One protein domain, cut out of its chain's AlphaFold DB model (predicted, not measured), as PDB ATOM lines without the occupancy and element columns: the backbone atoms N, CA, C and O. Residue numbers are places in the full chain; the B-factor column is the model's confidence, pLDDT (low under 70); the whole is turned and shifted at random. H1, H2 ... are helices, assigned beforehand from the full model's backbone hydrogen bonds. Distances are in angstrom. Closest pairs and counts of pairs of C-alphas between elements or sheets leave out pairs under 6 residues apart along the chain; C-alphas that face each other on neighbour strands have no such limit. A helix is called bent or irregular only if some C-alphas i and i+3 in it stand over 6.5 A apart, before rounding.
ATOM      1  N   ASN A  23     158.074 189.290 175.051       94.19
ATOM      2  CA  ASN A  23     158.188 189.854 173.713       94.19
ATOM      3  C   ASN A  23     158.203 191.387 173.759       94.19
ATOM      4  O   ASN A  23     159.064 191.994 173.132       94.19
ATOM      5  N   GLU A  24     157.335 192.007 174.553       93.44
ATOM      6  CA  GLU A  24     157.297 193.460 174.762       93.44
ATOM      7  C   GLU A  24     158.618 193.967 175.354       93.44
ATOM      8  O   GLU A  24     159.208 194.920 174.846       93.44
ATOM      9  N   ARG A  25     159.162 193.269 176.368       92.62
ATOM     10  CA  ARG A  25     160.502 193.564 176.904       92.62
ATOM     11  C   ARG A  25     161.582 193.503 175.833       92.62
ATOM     12  O   ARG A  25     162.477 194.344 175.831       92.62
ATOM     13  N   ARG A  26     161.528 192.498 174.954       95.25
ATOM     14  CA  ARG A  26     162.496 192.347 173.864       95.25
ATOM     15  C   ARG A  26     162.386 193.511 172.879       95.25
ATOM     16  O   ARG A  26     163.410 194.096 172.566       95.25
ATOM     17  N   LEU A  27     161.179 193.883 172.456       93.88
ATOM     18  CA  LEU A  27     160.952 194.986 171.514       93.88
ATOM     19  C   LEU A  27     161.430 196.333 172.077       93.88
ATOM     20  O   LEU A  27     162.173 197.050 171.409       93.88
ATOM     21  N   ILE A  28     161.094 196.633 173.336       91.50
ATOM     22  CA  ILE A  28     161.594 197.826 174.037       91.50
ATOM     23  C   ILE A  28     163.125 197.801 174.124       91.50
ATOM     24  O   ILE A  28     163.781 198.819 173.907       91.50
ATOM     25  N   LYS A  29     163.720 196.644 174.430       92.00
ATOM     26  CA  LYS A  29     165.176 196.508 174.505       92.00
ATOM     27  C   LYS A  29     165.840 196.724 173.144       92.00
ATOM     28  O   LYS A  29     166.826 197.451 173.081       92.00
ATOM     29  N   ASP A  30     165.302 196.130 172.084       91.19
ATOM     30  CA  ASP A  30     165.818 196.264 170.720       91.19
ATOM     31  C   ASP A  30     165.803 197.743 170.288       91.19
ATOM     32  O   ASP A  30     166.785 198.240 169.732       91.19
ATOM     33  N   PHE A  31     164.746 198.486 170.644       89.94
ATOM     34  CA  PHE A  31     164.693 199.939 170.469       89.94
ATOM     35  C   PHE A  31     165.803 200.655 171.236       89.94
ATOM     36  O   PHE A  31     166.599 201.368 170.628       89.94
ATOM     37  N   VAL A  32     165.902 200.443 172.551       88.06
ATOM     38  CA  VAL A  32     166.915 201.104 173.392       88.06
ATOM     39  C   VAL A  32     168.334 200.822 172.885       88.06
ATOM     40  O   VAL A  32     169.161 201.732 172.801       88.06
ATOM     41  N   ASP A  33     168.613 199.580 172.493       88.56
ATOM     42  CA  ASP A  33     169.907 199.185 171.943       88.56
ATOM     43  C   ASP A  33     170.189 199.871 170.600       88.56
ATOM     44  O   ASP A  33     171.316 200.320 170.373       88.56
ATOM     45  N   SER A  34     169.174 200.013 169.736       84.38
ATOM     46  CA  SER A  34     169.308 200.710 168.448       84.38
ATOM     47  C   SER A  34     169.691 202.186 168.613       84.38
ATOM     48  O   SER A  34     170.457 202.719 167.812       84.38
ATOM     49  N   GLN A  35     169.231 202.831 169.691       82.12
ATOM     50  CA  GLN A  35     169.508 204.242 169.974       82.12
ATOM     51  C   GLN A  35     170.820 204.450 170.749       82.12
ATOM     52  O   GLN A  35     171.329 205.570 170.834       82.12
ATOM     53  N   ARG A  36     171.419 203.384 171.297       82.31
ATOM     54  CA  ARG A  36     172.568 203.464 172.212       82.31
ATOM     55  C   ARG A  36     173.758 204.224 171.633       82.31
ATOM     56  O   ARG A  36     174.367 205.030 172.332       82.31
ATOM     57  N   GLN A  37     174.104 203.968 170.373       75.81
ATOM     58  CA  GLN A  37     175.243 204.639 169.737       75.81
ATOM     59  C   GLN A  37     174.988 206.135 169.547       75.81
ATOM     60  O   GLN A  37     175.905 206.932 169.730       75.81
ATOM     61  N   ALA A  38     173.743 206.521 169.256       73.69
ATOM     62  CA  ALA A  38     173.380 207.923 169.127       73.69
ATOM     63  C   ALA A  38     173.472 208.667 170.464       73.69
ATOM     64  O   ALA A  38     174.061 209.745 170.532       73.69
ATOM     65  N   VAL A  39     172.970 208.052 171.539       73.75
ATOM     66  CA  VAL A  39     173.059 208.603 172.898       73.75
ATOM     67  C   VAL A  39     174.522 208.788 173.305       73.75
ATOM     68  O   VAL A  39     174.908 209.892 173.677       73.75
ATOM     69  N   LEU A  40     175.367 207.766 173.136       76.38
ATOM     70  CA  LEU A  40     176.801 207.857 173.448       76.38
ATOM     71  C   LEU A  40     177.520 208.926 172.609       76.38
ATOM     72  O   LEU A  40     178.403 209.625 173.103       76.38
ATOM     73  N   ALA A  41     177.149 209.078 171.336       72.25
ATOM     74  CA  ALA A  41     177.705 210.118 170.479       72.25
ATOM     75  C   ALA A  41     177.278 211.532 170.917       72.25
ATOM     76  O   ALA A  41     178.059 212.477 170.764       72.25
ATOM     77  N   SER A  42     176.081 211.683 171.494       71.25
ATOM     78  CA  SER A  42     175.581 212.967 171.995       71.25
ATOM     79  C   SER A  42     176.274 213.439 173.275       71.25
ATOM     80  O   SER A  42     176.382 214.645 173.469       71.25
ATOM     81  N   GLU A  43     176.835 212.542 174.100       71.81
ATOM     82  CA  GLU A  43     177.476 212.893 175.386       71.81
ATOM     83  C   GLU A  43     178.609 213.925 175.250       71.81
ATOM     84  O   GLU A  43     178.919 214.648 176.196       71.81
ATOM     85  N   LYS A  44     179.224 214.013 174.064       70.88
ATOM     86  CA  LYS A  44     180.298 214.968 173.754       70.88
ATOM     87  C   LYS A  44     179.796 216.356 173.337       70.88
ATOM     88  O   LYS A  44     180.614 217.263 173.203       70.88
ATOM     89  N   ARG A  45     178.494 216.516 173.091       71.44
ATOM     90  CA  ARG A  45     177.867 217.786 172.686       71.44
ATOM     91  C   ARG A  45     177.506 218.635 173.904       71.44
ATOM     92  O   ARG A  45     177.452 218.130 175.024       71.44
ATOM     93  N   SER A  46     177.259 219.925 173.713       70.00
ATOM     94  CA  SER A  46     176.750 220.786 174.781       70.00
ATOM     95  C   SER A  46     175.322 220.390 175.177       70.00
ATOM     96  O   SER A  46     174.598 219.742 174.427       70.00
ATOM     97  N   ARG A  47     174.881 220.788 176.375       66.56
ATOM     98  CA  ARG A  47     173.560 220.395 176.903       66.56
ATOM     99  C   ARG A  47     172.393 220.826 176.015       66.56
ATOM    100  O   ARG A  47     171.428 220.079 175.908       66.56
ATOM    101  N   ILE A  48     172.492 221.999 175.394       67.12
ATOM    102  CA  ILE A  48     171.455 222.525 174.496       67.12
ATOM    103  C   ILE A  48     171.409 221.769 173.161       67.12
ATOM    104  O   ILE A  48     170.368 221.701 172.531       67.12
ATOM    105  N   GLU A  49     172.513 221.134 172.761       67.62
ATOM    106  CA  GLU A  49     172.590 220.294 171.559       67.62
ATOM    107  C   GLU A  49     172.167 218.839 171.818       67.62
ATOM    108  O   GLU A  49     171.895 218.099 170.875       67.62
ATOM    109  N   GLN A  50     172.152 218.410 173.085       65.44
ATOM    110  CA  GLN A  50     171.717 217.072 173.498       65.44
ATOM    111  C   GLN A  50     170.201 216.977 173.716       65.44
ATOM    112  O   GLN A  50     169.661 215.873 173.711       65.44
ATOM    113  N   TYR A  51     169.523 218.102 173.960       66.44
ATOM    114  CA  TYR A  51     168.139 218.122 174.426       66.44
ATOM    115  C   TYR A  51     167.233 218.917 173.490       66.44
ATOM    116  O   TYR A  51     167.496 220.085 173.218       66.44
ATOM    117  N   VAL A  52     166.125 218.301 173.078       74.50
ATOM    118  CA  VAL A  52     165.010 218.985 172.415       74.50
ATOM    119  C   VAL A  52     163.789 218.959 173.326       74.50
ATOM    120  O   VAL A  52     163.520 217.970 174.011       74.50
ATOM    121  N   ILE A  53     163.066 220.074 173.357       71.75
ATOM    122  CA  ILE A  53     161.791 220.193 174.068       71.75
ATOM    123  C   ILE A  53     160.717 219.441 173.285       71.75
ATOM    124  O   ILE A  53     159.903 218.723 173.864       71.75
ATOM    125  N   TYR A  54     160.754 219.585 171.967       65.62
ATOM    126  CA  TYR A  54     159.774 219.052 171.044       65.62
ATOM    127  C   TYR A  54     160.481 218.543 169.796       65.62
ATOM    128  O   TYR A  54     161.600 218.956 169.518       65.62
ATOM    129  N   GLN A  55     159.874 217.603 169.087       61.56
ATOM    130  CA  GLN A  55     160.449 217.042 167.871       61.56
ATOM    131  C   GLN A  55     159.411 217.133 166.757       61.56
ATOM    132  O   GLN A  55     158.981 216.124 166.214       61.56
ATOM    133  N   GLU A  56     158.972 218.352 166.467       52.81
ATOM    134  CA  GLU A  56     158.196 218.645 165.263       52.81
ATOM    135  C   GLU A  56     159.002 219.655 164.457       52.81
ATOM    136  O   GLU A  56     158.714 220.843 164.394       52.81
ATOM    137  N   ASP A  57     160.100 219.152 163.909       50.31
ATOM    138  CA  ASP A  57     160.663 219.709 162.693       50.31
ATOM    139  C   ASP A  57     160.818 218.512 161.754       50.31
ATOM    140  O   ASP A  57     161.620 217.611 162.006       50.31
ATOM    141  N   ASP A  58     160.023 218.490 160.683       46.72
ATOM    142  CA  ASP A  58     160.284 217.646 159.507       46.72
ATOM    143  C   ASP A  58     161.584 218.089 158.794       46.72
ATOM    144  O   ASP A  58     162.118 217.374 157.948       46.72
ATOM    145  N   ASP A  59     162.135 219.242 159.192       47.25
ATOM    146  CA  ASP A  59     163.385 219.842 158.726       47.25
ATOM    147  C   ASP A  59     164.619 219.342 159.507       47.25
ATOM    148  O   ASP A  59     165.579 220.083 159.729       47.25
ATOM    149  N   ILE A  60     164.633 218.065 159.917       50.59
ATOM    150  CA  ILE A  60     165.866 217.413 160.388       50.59
ATOM    151  C   ILE A  60     166.852 217.429 159.220       50.59
ATOM    152  O   ILE A  60     166.731 216.675 158.248       50.59
ATOM    153  N   THR A  61     167.843 218.307 159.302       48.88
ATOM    154  CA  THR A  61     168.881 218.380 158.282       48.88
ATOM    155  C   THR A  61     169.731 217.104 158.335       48.88
ATOM    156  O   THR A  61     169.889 216.506 159.398       48.88
ATOM    157  N   PRO A  62     170.365 216.666 157.233       45.78
ATOM    158  CA  PRO A  62     171.319 215.552 157.274       45.78
ATOM    159  C   PRO A  62     172.476 215.761 158.269       45.78
ATOM    160  O   PRO A  62     173.165 214.807 158.624       45.78
ATOM    161  N   GLU A  63     172.703 217.004 158.706       47.38
ATOM    162  CA  GLU A  63     173.698 217.410 159.702       47.38
ATOM    163  C   GLU A  63     173.239 217.109 161.146       47.38
ATOM    164  O   GLU A  63     174.074 216.857 162.026       47.38
ATOM    165  N   ASP A  64     171.926 216.969 161.370       53.84
ATOM    166  CA  ASP A  64     171.296 216.404 162.570       53.84
ATOM    167  C   ASP A  64     171.423 214.872 162.592       53.84
ATOM    168  O   ASP A  64     170.480 214.102 162.720       53.84
ATOM    169  N   THR A  65     172.667 214.418 162.489       48.91
ATOM    170  CA  THR A  65     173.094 213.013 162.395       48.91
ATOM    171  C   THR A  65     172.751 212.141 163.607       48.91
ATOM    172  O   THR A  65     172.990 210.934 163.571       48.91
ATOM    173  N   LEU A  66     172.221 212.720 164.689       57.06
ATOM    174  CA  LEU A  66     171.859 212.003 165.908       57.06
ATOM    175  C   LEU A  66     170.370 212.218 166.212       57.06
ATOM    176  O   LEU A  66     169.964 213.374 166.330       57.06
ATOM    177  N   PRO A  67     169.581 211.143 166.406       57.50
ATOM    178  CA  PRO A  67     168.239 211.227 166.966       57.50
ATOM    179  C   PRO A  67     168.228 212.097 168.226       57.50
ATOM    180  O   PRO A  67     168.900 211.785 169.213       57.50
ATOM    181  N   ARG A  68     167.483 213.203 168.186       65.00
ATOM    182  CA  ARG A  68     167.268 214.078 169.340       65.00
ATOM    183  C   ARG A  68     165.887 213.777 169.895       65.00
ATOM    184  O   ARG A  68     164.905 213.969 169.192       65.00
ATOM    185  N   TYR A  69     165.810 213.328 171.143       60.50
ATOM    186  CA  TYR A  69     164.534 213.070 171.804       60.50
ATOM    187  C   TYR A  69     164.354 213.991 173.006       60.50
ATOM    188  O   TYR A  69     165.281 214.195 173.795       60.50
ATOM    189  N   SER A  70     163.119 214.446 173.214       76.06
ATOM    190  CA  SER A  70     162.661 214.739 174.571       76.06
ATOM    191  C   SER A  70     162.673 213.431 175.364       76.06
ATOM    192  O   SER A  70     162.303 212.375 174.850       76.06
ATOM    193  N   CYS A  71     163.082 213.473 176.633       77.00
ATOM    194  CA  CYS A  71     163.091 212.285 177.488       77.00
ATOM    195  C   CYS A  71     161.711 211.613 177.581       77.00
ATOM    196  O   CYS A  71     161.643 210.389 177.649       77.00
ATOM    197  N   ALA A  72     160.624 212.391 177.548       83.75
ATOM    198  CA  ALA A  72     159.272 211.849 177.542       83.75
ATOM    199  C   ALA A  72     158.978 211.120 176.220       83.75
ATOM    200  O   ALA A  72     158.562 209.965 176.260       83.75
ATOM    201  N   THR A  73     159.297 211.742 175.079       83.06
ATOM    202  CA  THR A  73     159.144 211.136 173.745       83.06
ATOM    203  C   THR A  73     159.963 209.856 173.597       83.06
ATOM    204  O   THR A  73     159.466 208.864 173.086       83.06
ATOM    205  N   TYR A  74     161.199 209.827 174.106       84.19
ATOM    206  CA  TYR A  74     162.029 208.620 174.063       84.19
ATOM    207  C   TYR A  74     161.356 207.431 174.763       84.19
ATOM    208  O   TYR A  74     161.362 206.314 174.246       84.19
ATOM    209  N   VAL A  75     160.768 207.660 175.943       87.31
ATOM    210  CA  VAL A  75     160.074 206.598 176.679       87.31
ATOM    211  C   VAL A  75     158.791 206.193 175.964       87.31
ATOM    212  O   VAL A  75     158.562 204.996 175.817       87.31
ATOM    213  N   THR A  76     157.970 207.138 175.497       89.00
ATOM    214  CA  THR A  76     156.729 206.789 174.785       89.00
ATOM    215  C   THR A  76     157.030 205.999 173.514       89.00
ATOM    216  O   THR A  76     156.469 204.921 173.342       89.00
ATOM    217  N   SER A  77     158.014 206.425 172.715       87.81
ATOM    218  CA  SER A  77     158.435 205.701 171.511       87.81
ATOM    219  C   SER A  77     158.957 204.298 171.808       87.81
ATOM    220  O   SER A  77     158.700 203.380 171.035       87.81
ATOM    221  N   ALA A  78     159.644 204.088 172.936       89.62
ATOM    222  CA  ALA A  78     160.075 202.750 173.334       89.62
ATOM    223  C   ALA A  78     158.876 201.815 173.581       89.62
ATOM    224  O   ALA A  78     158.881 200.679 173.111       89.62
ATOM    225  N   TYR A  79     157.846 202.290 174.289       91.62
ATOM    226  CA  TYR A  79     156.631 201.512 174.560       91.62
ATOM    227  C   TYR A  79     155.771 201.300 173.305       91.62
ATOM    228  O   TYR A  79     155.206 200.218 173.132       91.62
ATOM    229  N   GLU A  80     155.752 202.261 172.381       91.31
ATOM    230  CA  GLU A  80     155.091 202.124 171.076       91.31
ATOM    231  C   GLU A  80     155.677 200.970 170.249       91.31
ATOM    232  O   GLU A  80     154.927 200.263 169.578       91.31
ATOM    233  N   GLN A  81     156.986 200.685 170.352       91.19
ATOM    234  CA  GLN A  81     157.580 199.503 169.698       91.19
ATOM    235  C   GLN A  81     156.997 198.181 170.208       91.19
ATOM    236  O   GLN A  81     157.042 197.172 169.506       91.19
ATOM    237  N   ALA A  82     156.450 198.177 171.423       91.81
ATOM    238  CA  ALA A  82     155.739 197.055 172.018       91.81
ATOM    239  C   ALA A  82     154.209 197.158 171.856       91.81
ATOM    240  O   ALA A  82     153.490 196.398 172.499       91.81
ATOM    241  N   ALA A  83     153.711 198.067 171.008       92.25
ATOM    242  CA  ALA A  83     152.288 198.364 170.821       92.25
ATOM    243  C   ALA A  83     151.564 198.785 172.117       92.25
ATOM    244  O   ALA A  83     150.372 198.529 172.288       92.25
ATOM    245  N   ILE A  84     152.289 199.427 173.039       92.38
ATOM    246  CA  ILE A  84     151.731 199.994 174.266       92.38
ATOM    247  C   ILE A  84     151.701 201.513 174.116       92.38
ATOM    248  O   ILE A  84     152.732 202.181 174.189       92.38
ATOM    249  N   GLU A  85     150.507 202.065 173.945       93.12
ATOM    250  CA  GLU A  85     150.293 203.508 173.889       93.12
ATOM    251  C   GLU A  85     150.166 204.066 175.310       93.12
ATOM    252  O   GLU A  85     149.148 203.892 175.979       93.12
ATOM    253  N   LEU A  86     151.215 204.732 175.798       92.12
ATOM    254  CA  LEU A  86     151.172 205.367 177.119       92.12
ATOM    255  C   LEU A  86     150.318 206.639 177.094       92.12
ATOM    256  O   LEU A  86     149.471 206.843 177.957       92.12
ATOM    257  N   VAL A  87     150.525 207.492 176.094       92.50
ATOM    258  CA  VAL A  87     149.863 208.793 175.974       92.50
ATOM    259  C   VAL A  87     149.300 208.925 174.565       92.50
ATOM    260  O   VAL A  87     150.005 208.640 173.603       92.50
ATOM    261  N   VAL A  88     148.056 209.383 174.447       92.06
ATOM    262  CA  VAL A  88     147.377 209.610 173.165       92.06
ATOM    263  C   VAL A  88     146.980 211.068 172.993       92.06
ATOM    264  O   VAL A  88     146.691 211.778 173.958       92.06
ATOM    265  N   GLY A  89     146.999 211.519 171.739       87.31
ATOM    266  CA  GLY A  89     146.704 212.898 171.365       87.31
ATOM    267  C   GLY A  89     145.206 213.229 171.273       87.31
ATOM    268  O   GLY A  89     144.358 212.334 171.302       87.31
ATOM    269  N   PRO A  90     144.872 214.524 171.107       90.75
ATOM    270  CA  PRO A  90     145.806 215.651 170.972       90.75
ATOM    271  C   PRO A  90     146.450 216.062 172.308       90.75
ATOM    272  O   PRO A  90     145.822 215.966 173.360       90.75
ATOM    273  N   LEU A  91     147.703 216.528 172.261       91.12
ATOM    274  CA  LEU A  91     148.411 217.041 173.438       91.12
ATOM    275  C   LEU A  91     147.991 218.493 173.732       91.12
ATOM    276  O   LEU A  91     147.794 219.261 172.785       91.12
ATOM    277  N   PRO A  92     147.895 218.907 175.012       92.62
ATOM    278  CA  PRO A  92     147.683 220.306 175.363       92.62
ATOM    279  C   PRO A  92     148.773 221.204 174.772       92.62
ATOM    280  O   PRO A  92     149.966 220.957 174.962       92.62
ATOM    281  N   MET A 132     155.094 216.829 174.250       87.88
ATOM    282  CA  MET A 132     155.041 215.681 175.159       87.88
ATOM    283  C   MET A 132     155.782 215.997 176.466       87.88
ATOM    284  O   MET A 132     157.015 216.017 176.514       87.88
ATOM    285  N   MET A 133     155.029 216.212 177.546       88.19
ATOM    286  CA  MET A 133     155.577 216.568 178.855       88.19
ATOM    287  C   MET A 133     155.822 215.340 179.732       88.19
ATOM    288  O   MET A 133     155.046 214.386 179.739       88.19
ATOM    289  N   VAL A 134     156.870 215.399 180.561       86.25
ATOM    290  CA  VAL A 134     157.188 214.327 181.525       86.25
ATOM    291  C   VAL A 134     156.020 214.059 182.476       86.25
ATOM    292  O   VAL A 134     155.779 212.908 182.826       86.25
ATOM    293  N   GLY A 135     155.260 215.088 182.862       88.25
ATOM    294  CA  GLY A 135     154.066 214.898 183.679       88.25
ATOM    295  C   GLY A 135     153.022 213.991 183.020       88.25
ATOM    296  O   GLY A 135     152.465 213.137 183.703       88.25
ATOM    297  N   TYR A 136     152.819 214.069 181.701       90.88
ATOM    298  CA  TYR A 136     151.868 213.203 180.985       90.88
ATOM    299  C   TYR A 136     152.283 211.735 181.076       90.88
ATOM    300  O   TYR A 136     151.473 210.870 181.408       90.88
ATOM    301  N   LEU A 137     153.577 211.472 180.875       89.56
ATOM    302  CA  LEU A 137     154.161 210.144 181.018       89.56
ATOM    303  C   LEU A 137     153.998 209.598 182.443       89.56
ATOM    304  O   LEU A 137     153.597 208.452 182.625       89.56
ATOM    305  N   LEU A 138     154.298 210.409 183.459       88.38
ATOM    306  CA  LEU A 138     154.209 209.979 184.857       88.38
ATOM    307  C   LEU A 138     152.760 209.757 185.300       88.38
ATOM    308  O   LEU A 138     152.477 208.764 185.965       88.38
ATOM    309  N   ASN A 139     151.829 210.620 184.884       88.25
ATOM    310  CA  ASN A 139     150.403 210.414 185.125       88.25
ATOM    311  C   ASN A 139     149.914 209.127 184.441       88.25
ATOM    312  O   ASN A 139     149.222 208.336 185.080       88.25
ATOM    313  N   SER A 140     150.352 208.845 183.208       90.69
ATOM    314  CA  SER A 140     150.069 207.571 182.538       90.69
ATOM    315  C   SER A 140     150.582 206.368 183.333       90.69
ATOM    316  O   SER A 140     149.821 205.450 183.629       90.69
ATOM    317  N   LEU A 141     151.869 206.363 183.689       88.88
ATOM    318  CA  LEU A 141     152.508 205.229 184.365       88.88
ATOM    319  C   LEU A 141     152.043 205.040 185.818       88.88
ATOM    320  O   LEU A 141     152.219 203.961 186.376       88.88
ATOM    321  N   SER A 142     151.421 206.055 186.426       86.81
ATOM    322  CA  SER A 142     150.833 205.955 187.770       86.81
ATOM    323  C   SER A 142     149.538 205.129 187.832       86.81
ATOM    324  O   SER A 142     149.044 204.844 188.923       86.81
ATOM    325  N   ARG A 143     148.985 204.742 186.677       87.50
ATOM    326  CA  ARG A 143     147.743 203.967 186.548       87.50
ATOM    327  C   ARG A 143     148.010 202.466 186.617       87.50
ATOM    328  O   ARG A 143     149.148 202.013 186.504       87.50
ATOM    329  N   SER A 144     146.955 201.672 186.788       87.31
ATOM    330  CA  SER A 144     147.106 200.214 186.788       87.31
ATOM    331  C   SER A 144     147.522 199.678 185.402       87.31
ATOM    332  O   SER A 144     147.154 200.262 184.380       87.31
ATOM    333  N   PRO A 145     148.224 198.531 185.320       87.50
ATOM    334  CA  PRO A 145     148.621 197.933 184.039       87.50
ATOM    335  C   PRO A 145     147.442 197.693 183.084       87.50
ATOM    336  O   PRO A 145     147.540 197.941 181.883       87.50
ATOM    337  N   GLY A 146     146.294 197.269 183.625       87.19
ATOM    338  CA  GLY A 146     145.066 197.087 182.851       87.19
ATOM    339  C   GLY A 146     144.509 198.398 182.291       87.19
ATOM    340  O   GLY A 146     144.012 198.418 181.169       87.19
ATOM    341  N   GLU A 147     144.616 199.501 183.032       88.75
ATOM    342  CA  GLU A 147     144.229 200.824 182.542       88.75
ATOM    343  C   GLU A 147     145.176 201.344 181.463       88.75
ATOM    344  O   GLU A 147     144.691 201.864 180.464       88.75
ATOM    345  N   ILE A 148     146.492 201.171 181.637       89.88
ATOM    346  CA  ILE A 148     147.496 201.569 180.639       89.88
ATOM    347  C   ILE A 148     147.206 200.885 179.298       89.88
ATOM    348  O   ILE A 148     147.223 201.533 178.259       89.88
ATOM    349  N   ARG A 149     146.892 199.583 179.319       87.62
ATOM    350  CA  ARG A 149     146.659 198.799 178.096       87.62
ATOM    351  C   ARG A 149     145.329 199.099 177.408       87.62
ATOM    352  O   ARG A 149     145.265 199.081 176.187       87.62
ATOM    353  N   ASN A 150     144.261 199.305 178.178       89.69
ATOM    354  CA  ASN A 150     142.907 199.393 177.616       89.69
ATOM    355  C   ASN A 150     142.409 200.828 177.433       89.69
ATOM    356  O   ASN A 150     141.405 201.045 176.759       89.69
ATOM    357  N   ASN A 151     143.052 201.798 178.075       92.12
ATOM    358  CA  ASN A 151     142.631 203.188 178.048       92.12
ATOM    359  C   ASN A 151     143.874 204.087 178.085       92.12
ATOM    360  O   ASN A 151     144.202 204.584 179.161       92.12
TER     361      ASN A 151
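What this domain is: This is residues 23 to 92 and 132 to 151 of the 181 residues of an uncharacterized protein of Planctomyces sp (UniProt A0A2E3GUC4). Three helices make an open, bent row, with few contacts between them: H3 in the middle, the long H1 on one side of it and the short H4 on the other. H1 runs on past H3 to a far end, where the tiny H2 and a long loop, residues 51 to 70, lead back to H3; after H3 the stretch of residues 81 to 92 folds back toward the other end of that helix, and the small H5 is turned across near the end of H4. Residues 43 to 48 stick out. The printed part has 90 residues with five named helices, in the order H1, H2, H3, H4, H5, and no named strand, and its class is all helix. It is only just compact, close to loose, with a radius of gyration of the C-alphas of 14.4 A, and the C-alphas span 41 by 32 by 21 A along their three main axes.

How they stand to each other: H1, residues 23 to 42, has a kink of 38 degrees near residue 35. It is irregular, with C-alphas 34 and 37 at 7.2 A from each other, against about 5 A in a regular helix. H2, residues 47 to 50, is close to H1 but not clearly touching it; the closest C-alphas are those of Ser 42 and Gln 50, 5.8 A apart. H3, residues 71 to 80, touches H1, which meets it with residues 28 to 32 alone. The closest C-alphas of these two are those of Ile 28 and Ala 78, 5.2 A apart. They run opposite ways at a shallow tilt of 34 degrees, only just short of steep. H4, residues 134 to 141, touches H3, with the C-alphas of Ala 72 and Val 134 the closest at 5.1 A. These two run the same way, also at a shallow tilt of 34 degrees, only just short of steep. H5, residues 145 to 150, is close to H4 but not clearly touching it; the closest C-alphas are those of Ser 140 and Ile 148, 6.8 A apart, and the two lines stand about perpendicular at 83 degrees. H2 and H3 are apart, and so are, for instance, H1 and H4. Each O i to N i+4 pair is within hydrogen-bond range in H3, H4 and H5; in H1 14 of 16 are, and H2 is too short for such a pair.

Where its parts are: H1 begins with C-alpha 23 at (158.188, 189.854, 173.713) and ends with C-alpha 42 at (175.581, 212.967, 171.995), 29.0 A from first to last C-alpha. H2 has four residues, Arg 47 to Gln 50, and measures 5.1 A. H3, Cys 71 to Glu 80, is 14.4 A long and begins with C-alpha 71 at (163.091, 212.285, 177.488). H4, Val 134 to Leu 141, is 10.6 A long. H5, Pro 145 to Asn 150, is 8.7 A long and ends with C-alpha 150 at (142.907, 199.393, 177.616).

The domain as a whole: The two C-alphas farthest apart are those of Glu 63 and Gly 146, at 42.1 A. The links from H1 to H2 and from H4 to H5 are tight, and the link from H2 to H3, with 20 residues, is long. The link from H3 to H4 runs across the cut: residues 93 to 131 are not printed, and C-alphas 92 and 132 are 8.7 A apart. The mean pLDDT of the printed part is 79.3; residues 47 to 51 and 54 to 69 of this model are under 70.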